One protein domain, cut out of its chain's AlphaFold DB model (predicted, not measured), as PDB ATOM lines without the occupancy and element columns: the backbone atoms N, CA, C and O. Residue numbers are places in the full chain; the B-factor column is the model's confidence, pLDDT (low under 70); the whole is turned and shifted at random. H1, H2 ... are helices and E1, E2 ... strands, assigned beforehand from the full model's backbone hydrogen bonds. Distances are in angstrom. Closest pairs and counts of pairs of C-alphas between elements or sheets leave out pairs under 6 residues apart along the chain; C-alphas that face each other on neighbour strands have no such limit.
ATOM      1  N   LEU A 556      20.877  24.923 -37.478       75.25
ATOM      2  CA  LEU A 556      21.720  24.829 -38.658       75.25
ATOM      3  C   LEU A 556      20.848  24.793 -39.918       75.25
ATOM      4  O   LEU A 556      19.956  23.952 -40.039       75.25
ATOM      5  N   ASN A 557      21.109  25.702 -40.856       80.56
ATOM      6  CA  ASN A 557      20.456  25.764 -42.164       80.56
ATOM      7  C   ASN A 557      21.408  25.188 -43.213       80.56
ATOM      8  O   ASN A 557      22.585  25.529 -43.205       80.56
ATOM      9  N   CYS A 558      20.934  24.312 -44.100       81.19
ATOM     10  CA  CYS A 558      21.818  23.652 -45.062       81.19
ATOM     11  C   CYS A 558      22.306  24.621 -46.153       81.19
ATOM     12  O   CYS A 558      21.506  25.069 -46.970       81.19
ATOM     13  N   ASP A 559      23.619  24.854 -46.234       77.44
ATOM     14  CA  ASP A 559      24.252  25.781 -47.192       77.44
ATOM     15  C   ASP A 559      24.280  25.256 -48.641       77.44
ATOM     16  O   ASP A 559      24.768  25.920 -49.558       77.44
ATOM     17  N   ARG A 560      23.755  24.049 -48.886       80.62
ATOM     18  CA  ARG A 560      23.625  23.499 -50.237       80.62
ATOM     19  C   ARG A 560      22.541  24.255 -51.003       80.62
ATOM     20  O   ARG A 560      21.368  24.196 -50.638       80.62
ATOM     21  N   GLU A 561      22.914  24.872 -52.123       74.38
ATOM     22  CA  GLU A 561      21.980  25.603 -52.984       74.38
ATOM     23  C   GLU A 561      20.745  24.757 -53.359       74.38
ATOM     24  O   GLU A 561      20.839  23.586 -53.737       74.38
ATOM     25  N   GLY A 562      19.559  25.353 -53.206       71.94
ATOM     26  CA  GLY A 562      18.274  24.686 -53.428       71.94
ATOM     27  C   GLY A 562      17.800  23.772 -52.290       71.94
ATOM     28  O   GLY A 562      16.668  23.297 -52.349       71.94
ATOM     29  N   CYS A 563      18.601  23.543 -51.244       75.19
ATOM     30  CA  CYS A 563      18.135  22.908 -50.014       75.19
ATOM     31  C   CYS A 563      17.427  23.936 -49.116       75.19
ATOM     32  O   CYS A 563      17.886  25.063 -48.963       75.19
ATOM     33  N   SER A 564      16.311  23.543 -48.501       74.44
ATOM     34  CA  SER A 564      15.580  24.359 -47.518       74.44
ATOM     35  C   SER A 564      15.375  23.623 -46.191       74.44
ATOM     36  O   SER A 564      14.411  23.900 -45.478       74.44
ATOM     37  N   LYS A 565      16.224  22.629 -45.898       80.31
ATOM     38  CA  LYS A 565      16.170  21.858 -44.652       80.31
ATOM     39  C   LYS A 565      17.002  22.535 -43.570       80.31
ATOM     40  O   LYS A 565      18.167  22.872 -43.801       80.31
ATOM     41  N   SER A 566      16.418  22.616 -42.382       81.50
ATOM     42  CA  SER A 566      17.060  23.119 -41.172       81.50
ATOM     43  C   SER A 566      17.002  22.063 -40.071       81.50
ATOM     44  O   SER A 566      16.114  21.210 -40.067       81.50
ATOM     45  N   TRP A 567      17.957  22.090 -39.148       80.31
ATOM     46  CA  TRP A 567      18.062  21.132 -38.047       80.31
ATOM     47  C   TRP A 567      18.549  21.835 -36.784       80.31
ATOM     48  O   TRP A 567      19.527  22.574 -36.840       80.31
ATOM     49  N   HIS A 568      17.927  21.589 -35.631       79.06
ATOM     50  CA  HIS A 568      18.551  21.959 -34.361       79.06
ATOM     51  C   HIS A 568      19.787  21.079 -34.119       79.06
ATOM     52  O   HIS A 568      19.743  19.885 -34.412       79.06
ATOM     53  N   VAL A 569      20.863  21.623 -33.535       75.81
ATOM     54  CA  VAL A 569      22.112  20.868 -33.260       75.81
ATOM     55  C   VAL A 569      21.898  19.591 -32.438       75.81
ATOM     56  O   VAL A 569      22.652  18.639 -32.586       75.81
ATOM     57  N   TYR A 570      20.854  19.559 -31.606       76.81
ATOM     58  CA  TYR A 570      20.464  18.420 -30.767       76.81
ATOM     59  C   TYR A 570      19.418  17.491 -31.408       76.81
ATOM     60  O   TYR A 570      19.075  16.474 -30.819       76.81
ATOM     61  N   CYS A 571      18.891  17.842 -32.585       74.56
ATOM     62  CA  CYS A 571      17.979  17.004 -33.374       74.56
ATOM     63  C   CYS A 571      18.694  16.278 -34.527       74.56
ATOM     64  O   CYS A 571      18.037  15.582 -35.297       74.56
ATOM     65  N   LEU A 572      20.005  16.478 -34.692       75.00
ATOM     66  CA  LEU A 572      20.827  15.731 -35.645       75.00
ATOM     67  C   LEU A 572      20.930  14.247 -35.234       75.00
ATOM     68  O   LEU A 572      20.844  13.966 -34.039       75.00
ATOM     69  N   PRO A 573      21.167  13.317 -36.184       72.62
ATOM     70  CA  PRO A 573      21.470  11.916 -35.873       72.62
ATOM     71  C   PRO A 573      22.638  11.769 -34.889       72.62
ATOM     72  O   PRO A 573      22.543  10.986 -33.951       72.62
ATOM     73  N   ASP A 574      23.671  12.602 -35.063       73.81
ATOM     74  CA  ASP A 574      24.774  12.809 -34.124       73.81
ATOM     75  C   ASP A 574      24.619  14.197 -33.459       73.81
ATOM     76  O   ASP A 574      24.916  15.219 -34.091       73.81
ATOM     77  N   PRO A 575      24.113  14.288 -32.213       74.25
ATOM     78  CA  PRO A 575      23.879  15.567 -31.543       74.25
ATOM     79  C   PRO A 575      25.169  16.356 -31.284       74.25
ATOM     80  O   PRO A 575      26.086  15.882 -30.617       74.25
ATOM     81  N   LEU A 576      25.219  17.609 -31.747       71.88
ATOM     82  CA  LEU A 576      26.380  18.483 -31.575       71.88
ATOM     83  C   LEU A 576      26.277  19.369 -30.313       71.88
ATOM     84  O   LEU A 576      25.210  19.923 -30.020       71.88
ATOM     85  N   PRO A 577      27.387  19.588 -29.577       70.94
ATOM     86  CA  PRO A 577      27.384  20.389 -28.356       70.94
ATOM     87  C   PRO A 577      27.115  21.871 -28.650       70.94
ATOM     88  O   PRO A 577      27.740  22.470 -29.522       70.94
ATOM     89  N   LYS A 578      26.242  22.515 -27.859       68.81
ATOM     90  CA  LYS A 578      25.774  23.911 -28.055       68.81
ATOM     91  C   LYS A 578      26.878  24.989 -28.115       68.81
ATOM     92  O   LYS A 578      26.609  26.123 -28.508       68.81
ATOM     93  N   SER A 579      28.115  24.667 -27.738       66.69
ATOM     94  CA  SER A 579      29.290  25.537 -27.883       66.69
ATOM     95  C   SER A 579      29.857  25.590 -29.311       66.69
ATOM     96  O   SER A 579      30.584  26.534 -29.624       66.69
ATOM     97  N   ILE A 580      29.522  24.635 -30.191       68.31
ATOM     98  CA  ILE A 580      30.143  24.507 -31.520       68.31
ATOM     99  C   ILE A 580      29.884  25.709 -32.433       68.31
ATOM    100  O   ILE A 580      30.795  26.189 -33.102       68.31
ATOM    101  N   LEU A 581      28.673  26.269 -32.374       67.62
ATOM    102  CA  LEU A 581      28.225  27.395 -33.202       67.62
ATOM    103  C   LEU A 581      28.993  28.700 -32.930       67.62
ATOM    104  O   LEU A 581      28.815  29.686 -33.635       67.62
ATOM    105  N   LYS A 582      29.841  28.710 -31.893       68.75
ATOM    106  CA  LYS A 582      30.693  29.835 -31.492       68.75
ATOM    107  C   LYS A 582      32.176  29.597 -31.817       68.75
ATOM    108  O   LYS A 582      32.997  30.458 -31.510       68.75
ATOM    109  N   ARG A 583      32.542  28.455 -32.425       65.75
ATOM    110  CA  ARG A 583      33.912  28.177 -32.892       65.75
ATOM    111  C   ARG A 583      34.136  28.797 -34.284       65.75
ATOM    112  O   ARG A 583      33.389  28.464 -35.206       65.75
ATOM    113  N   PRO A 584      35.178  29.630 -34.492       66.06
ATOM    114  CA  PRO A 584      35.468  30.228 -35.802       66.06
ATOM    115  C   PRO A 584      35.687  29.200 -36.921       66.06
ATOM    116  O   PRO A 584      35.298  29.440 -38.060       66.06
ATOM    117  N   GLU A 585      36.254  28.036 -36.594       66.12
ATOM    118  CA  GLU A 585      36.470  26.904 -37.514       66.12
ATOM    119  C   GLU A 585      35.165  26.316 -38.067       66.12
ATOM    120  O   GLU A 585      35.145  25.810 -39.185       66.12
ATOM    121  N   PHE A 586      34.078  26.386 -37.293       73.38
ATOM    122  CA  PHE A 586      32.755  25.937 -37.721       73.38
ATOM    123  C   PHE A 586      32.074  27.021 -38.567       73.38
ATOM    124  O   PHE A 586      31.604  26.746 -39.663       73.38
ATOM    125  N   MET A 587      32.108  28.279 -38.109       66.00
ATOM    126  CA  MET A 587      31.506  29.425 -38.814       66.00
ATOM    127  C   MET A 587      32.167  29.781 -40.163       66.00
ATOM    128  O   MET A 587      31.647  30.624 -40.889       66.00
ATOM    129  N   SER A 588      33.325  29.195 -40.481       63.84
ATOM    130  CA  SER A 588      34.080  29.435 -41.723       63.84
ATOM    131  C   SER A 588      33.990  28.286 -42.737       63.84
ATOM    132  O   SER A 588      34.679  28.317 -43.757       63.84
ATOM    133  N   ARG A 589      33.137  27.285 -42.482       69.94
ATOM    134  CA  ARG A 589      32.880  26.137 -43.363       69.94
ATOM    135  C   ARG A 589      31.390  26.060 -43.699       69.94
ATOM    136  O   ARG A 589      30.559  26.298 -42.830       69.94
ATOM    137  N   ASN A 590      31.059  25.676 -44.933       75.44
ATOM    138  CA  ASN A 590      29.677  25.380 -45.324       75.44
ATOM    139  C   ASN A 590      29.161  24.178 -44.523       75.44
ATOM    140  O   ASN A 590      29.844  23.154 -44.472       75.44
ATOM    141  N   TRP A 591      27.954  24.251 -43.967       82.19
ATOM    142  CA  TRP A 591      27.308  23.121 -43.304       82.19
ATOM    143  C   TRP A 591      26.266  22.436 -44.200       82.19
ATOM    144  O   TRP A 591      25.449  23.070 -44.875       82.19
ATOM    145  N   TYR A 592      26.249  21.104 -44.161       81.88
ATOM    146  CA  TYR A 592      25.335  20.276 -44.942       81.88
ATOM    147  C   TYR A 592      24.537  19.335 -44.037       81.88
ATOM    148  O   TYR A 592      25.092  18.696 -43.147       81.88
ATOM    149  N   CYS A 593      23.226  19.236 -44.273       85.62
ATOM    150  CA  CYS A 593      22.358  18.364 -43.485       85.62
ATOM    151  C   CYS A 593      22.533  16.875 -43.860       85.62
ATOM    152  O   CYS A 593      22.947  16.591 -44.990       85.62
ATOM    153  N   PRO A 594      22.171  15.919 -42.975       82.56
ATOM    154  CA  PRO A 594      22.405  14.482 -43.193       82.56
ATOM    155  C   PRO A 594      21.888  13.976 -44.547       82.56
ATOM    156  O   PRO A 594      22.650  13.461 -45.361       82.56
ATOM    157  N   ALA A 595      20.639  14.315 -44.885       83.19
ATOM    158  CA  ALA A 595      20.003  13.963 -46.158       83.19
ATOM    159  C   ALA A 595      20.664  14.569 -47.422       83.19
ATOM    160  O   ALA A 595      20.263  14.231 -48.534       83.19
ATOM    161  N   CYS A 596      21.631  15.485 -47.286       83.56
ATOM    162  CA  CYS A 596      22.486  15.945 -48.388       83.56
ATOM    163  C   CYS A 596      23.887  15.307 -48.361       83.56
ATOM    164  O   CYS A 596      24.491  15.181 -49.422       83.56
ATOM    165  N   LEU A 597      24.388  14.894 -47.189       81.75
ATOM    166  CA  LEU A 597      25.659  14.170 -47.019       81.75
ATOM    167  C   LEU A 597      25.563  12.692 -47.437       81.75
ATOM    168  O   LEU A 597      26.554  12.123 -47.890       81.75
ATOM    169  N   GLU A 598      24.381  12.089 -47.298       78.44
ATOM    170  CA  GLU A 598      24.068  10.704 -47.689       78.44
ATOM    171  C   GLU A 598      23.726  10.555 -49.183       78.44
ATOM    172  O   GLU A 598      23.768   9.456 -49.734       78.44
ATOM    173  N   ALA A 599      23.358  11.649 -49.858       77.81
ATOM    174  CA  ALA A 599      22.779  11.606 -51.198       77.81
ATOM    175  C   ALA A 599      23.861  11.664 -52.304       77.81
ATOM    176  O   ALA A 599      24.502  12.709 -52.487       77.81
ATOM    177  N   PRO A 600      24.065  10.586 -53.091       68.88
ATOM    178  CA  PRO A 600      25.166  10.508 -54.045       68.88
ATOM    179  C   PRO A 600      25.053  11.568 -55.148       68.88
ATOM    180  O   PRO A 600      24.003  11.751 -55.764       68.88
ATOM    181  N   GLY A 601      26.161  12.268 -55.406       71.44
ATOM    182  CA  GLY A 601      26.260  13.299 -56.445       71.44
ATOM    183  C   GLY A 601      25.634  14.656 -56.099       71.44
ATOM    184  O   GLY A 601      25.689  15.561 -56.929       71.44
ATOM    185  N   LEU A 602      25.063  14.841 -54.900       73.56
ATOM    186  CA  LEU A 602      24.486  16.130 -54.490       73.56
ATOM    187  C   LEU A 602      25.513  17.113 -53.896       73.56
ATOM    188  O   LEU A 602      25.248  18.318 -53.881       73.56
ATOM    189  N   ILE A 603      26.654  16.602 -53.434       78.56
ATOM    190  CA  ILE A 603      27.845  17.304 -52.922       78.56
ATOM    191  C   ILE A 603      29.071  16.586 -53.528       78.56
ATOM    192  O   ILE A 603      28.961  15.412 -53.901       78.56
ATOM    193  N   LYS A 604      30.239  17.237 -53.660       80.75
ATOM    194  CA  LYS A 604      31.465  16.514 -54.058       80.75
ATOM    195  C   LYS A 604      31.825  15.488 -52.967       80.75
ATOM    196  O   LYS A 604      31.789  15.873 -51.800       80.75
ATOM    197  N   PRO A 605      32.227  14.243 -53.298       75.12
ATOM    198  CA  PRO A 605      32.541  13.222 -52.293       75.12
ATOM    199  C   PRO A 605      33.515  13.720 -51.219       75.12
ATOM    200  O   PRO A 605      33.158  13.736 -50.048       75.12
ATOM    201  N   GLN A 606      34.646  14.299 -51.639       78.56
ATOM    202  CA  GLN A 606      35.649  14.885 -50.745       78.56
ATOM    203  C   GLN A 606      35.070  15.936 -49.776       78.56
ATOM    204  O   GLN A 606      35.401  15.918 -48.598       78.56
ATOM    205  N   GLU A 607      34.175  16.820 -50.228       76.62
ATOM    206  CA  GLU A 607      33.567  17.853 -49.367       76.62
ATOM    207  C   GLU A 607      32.594  17.244 -48.342       76.62
ATOM    208  O   GLU A 607      32.463  17.751 -47.227       76.62
ATOM    209  N   ALA A 608      31.926  16.140 -48.695       74.12
ATOM    210  CA  ALA A 608      31.075  15.387 -47.778       74.12
ATOM    211  C   ALA A 608      31.892  14.525 -46.794       74.12
ATOM    212  O   ALA A 608      31.513  14.411 -45.630       74.12
ATOM    213  N   ASP A 609      33.018  13.956 -47.236       78.50
ATOM    214  CA  ASP A 609      33.953  13.193 -46.403       78.50
ATOM    215  C   ASP A 609      34.666  14.099 -45.387       78.50
ATOM    216  O   ASP A 609      34.673  13.798 -44.193       78.50
ATOM    217  N   GLU A 610      35.179  15.256 -45.823       79.19
ATOM    218  CA  GLU A 610      35.791  16.270 -44.951       79.19
ATOM    219  C   GLU A 610      34.795  16.823 -43.917       79.19
ATOM    220  O   GLU A 610      35.167  17.051 -42.764       79.19
ATOM    221  N   MET A 611      33.520  16.998 -44.291       76.31
ATOM    222  CA  MET A 611      32.469  17.410 -43.354       76.31
ATOM    223  C   MET A 611      32.113  16.303 -42.354       76.31
ATOM    224  O   MET A 611      32.006  16.586 -41.161       76.31
ATOM    225  N   ARG A 612      31.979  15.043 -42.795       77.94
ATOM    226  CA  ARG A 612      31.715  13.904 -41.895       77.94
ATOM    227  C   ARG A 612      32.859  13.689 -40.898       77.94
ATOM    228  O   ARG A 612      32.593  13.572 -39.705       77.94
ATOM    229  N   ALA A 613      34.113  13.737 -41.347       78.25
ATOM    230  CA  ALA A 613      35.282  13.648 -40.468       78.25
ATOM    231  C   ALA A 613      35.356  14.821 -39.469       78.25
ATOM    232  O   ALA A 613      35.663  14.625 -38.291       78.25
ATOM    233  N   PHE A 614      35.015  16.040 -39.905       76.81
ATOM    234  CA  PHE A 614      34.944  17.202 -39.019       76.81
ATOM    235  C   PHE A 614      33.853  17.033 -37.950       76.81
ATOM    236  O   PHE A 614      34.144  17.188 -36.770       76.81
ATOM    237  N   VAL A 615      32.634  16.638 -38.326       73.88
ATOM    238  CA  VAL A 615      31.532  16.385 -37.377       73.88
ATOM    239  C   VAL A 615      31.892  15.288 -36.367       73.88
ATOM    240  O   VAL A 615      31.733  15.519 -35.170       73.88
ATOM    241  N   ALA A 616      32.455  14.158 -36.810       74.25
ATOM    242  CA  ALA A 616      32.884  13.073 -35.922       74.25
ATOM    243  C   ALA A 616      33.899  13.551 -34.866       74.25
ATOM    244  O   ALA A 616      33.662  13.409 -33.665       74.25
ATOM    245  N   SER A 617      34.967  14.236 -35.292       75.06
ATOM    246  CA  SER A 617      35.985  14.756 -34.364       75.06
ATOM    247  C   SER A 617      35.439  15.782 -33.356       75.06
ATOM    248  O   SER A 617      36.004  15.947 -32.275       75.06
ATOM    249  N   LEU A 618      34.330  16.465 -33.661       66.50
ATOM    250  CA  LEU A 618      33.662  17.389 -32.737       66.50
ATOM    251  C   LEU A 618      32.785  16.684 -31.693       66.50
ATOM    252  O   LEU A 618      32.573  17.251 -30.620       66.50
ATOM    253  N   VAL A 619      32.304  15.472 -31.987       64.44
ATOM    254  CA  VAL A 619      31.594  14.610 -31.029       64.44
ATOM    255  C   VAL A 619      32.599  13.920 -30.105       64.44
ATOM    256  O   VAL A 619      32.447  14.003 -28.887       64.44
ATOM    257  N   GLU A 620      33.675  13.342 -30.646       59.56
ATOM    258  CA  GLU A 620      34.741  12.691 -29.862       59.56
ATOM    259  C   GLU A 620      35.360  13.651 -28.829       59.56
ATOM    260  O   GLU A 620      35.374  13.364 -27.632       59.56
ATOM    261  N   ASN A 621      35.747  14.861 -29.254       51.06
ATOM    262  CA  ASN A 621      36.285  15.910 -28.375       51.06
ATOM    263  C   ASN A 621      35.239  16.551 -27.427       51.06
ATOM    264  O   ASN A 621      35.520  17.585 -26.820       51.06
TER     265      ASN A 621
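Overview. This is residues 556 to 621 of the 719 residues of the protein "Histone deacetylase, putative" of Perkinsus marinus (strain ATCC 50983 / TXsc) (UniProt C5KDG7). One long helix, H3, runs along one side of a small body made mostly of loops, with the strand E1 on the far side of that body from H3. Two single-turn helices, H1 and H2, sit in the loop part, and H3 lies along the longest axis of the whole. The printed part has 66 residues with three named helices and one named strand, in the order E1, H1, H2, H3, and no two named strands pair. The class is mostly helix, though under half of the residues, 27 of 66, are in named elements. The whole is compact, with a radius of gyration of the C-alphas of 11.4 A and spans of 30 by 22 by 22 A.

Along the chain. The printed part begins at Leu 556, whose C-alpha is at (21.720, 24.829, -38.658). E1, residues 566 to 568, is 7.1 A from first to last C-alpha and begins with C-alpha 566 at (17.060, 23.119, -41.172). Residues 569 to 583 form a long stretch with no named element. H1, residues 584 to 587, and H2, residues 594 to 597, each measure 5.0 A. H3, residues 605 to 620, is 22.5 A long, from C-alpha 605 at (32.541, 13.222, -52.293) to C-alpha 620 at (34.741, 12.691, -29.862).

Arrangement. E1 pairs with no named strand, but its residues 566 to 567 pair antiparallel with residues 556 to 557, a stretch too short to be named. E1 is apart from H1, H2 and H3. H1 touches no helix and is apart from both H2 and H3. H2 and H3 are close but not clearly touching, with 2 pairs of C-alphas within 8 A; their closest C-alphas, those of Leu 597 and Ala 608, are 5.6 A apart. In H3 every O i to N i+4 pair is within hydrogen-bond range. H1 and H2 are too short for such a pair, and in each the 1 pair of O i and N i+3 is within range.

Size, cuts and confidence. The two C-alphas farthest apart, those of Gly 562 and Asn 621, are 32.1 A from each other, and the first and last printed C-alphas, those of Leu 556 and Asn 621, are 19.9 A apart. The printed part has no cut. The link from E1 to H1, 15 residues, is long, while those from H1 to H2, 6 residues, and from H2 to H3, 7 residues, are short. The mean pLDDT of the printed part is 74.4, and 16 residues are under 70: residues 578 to 585, 587 to 589, 600 and 618 to 621.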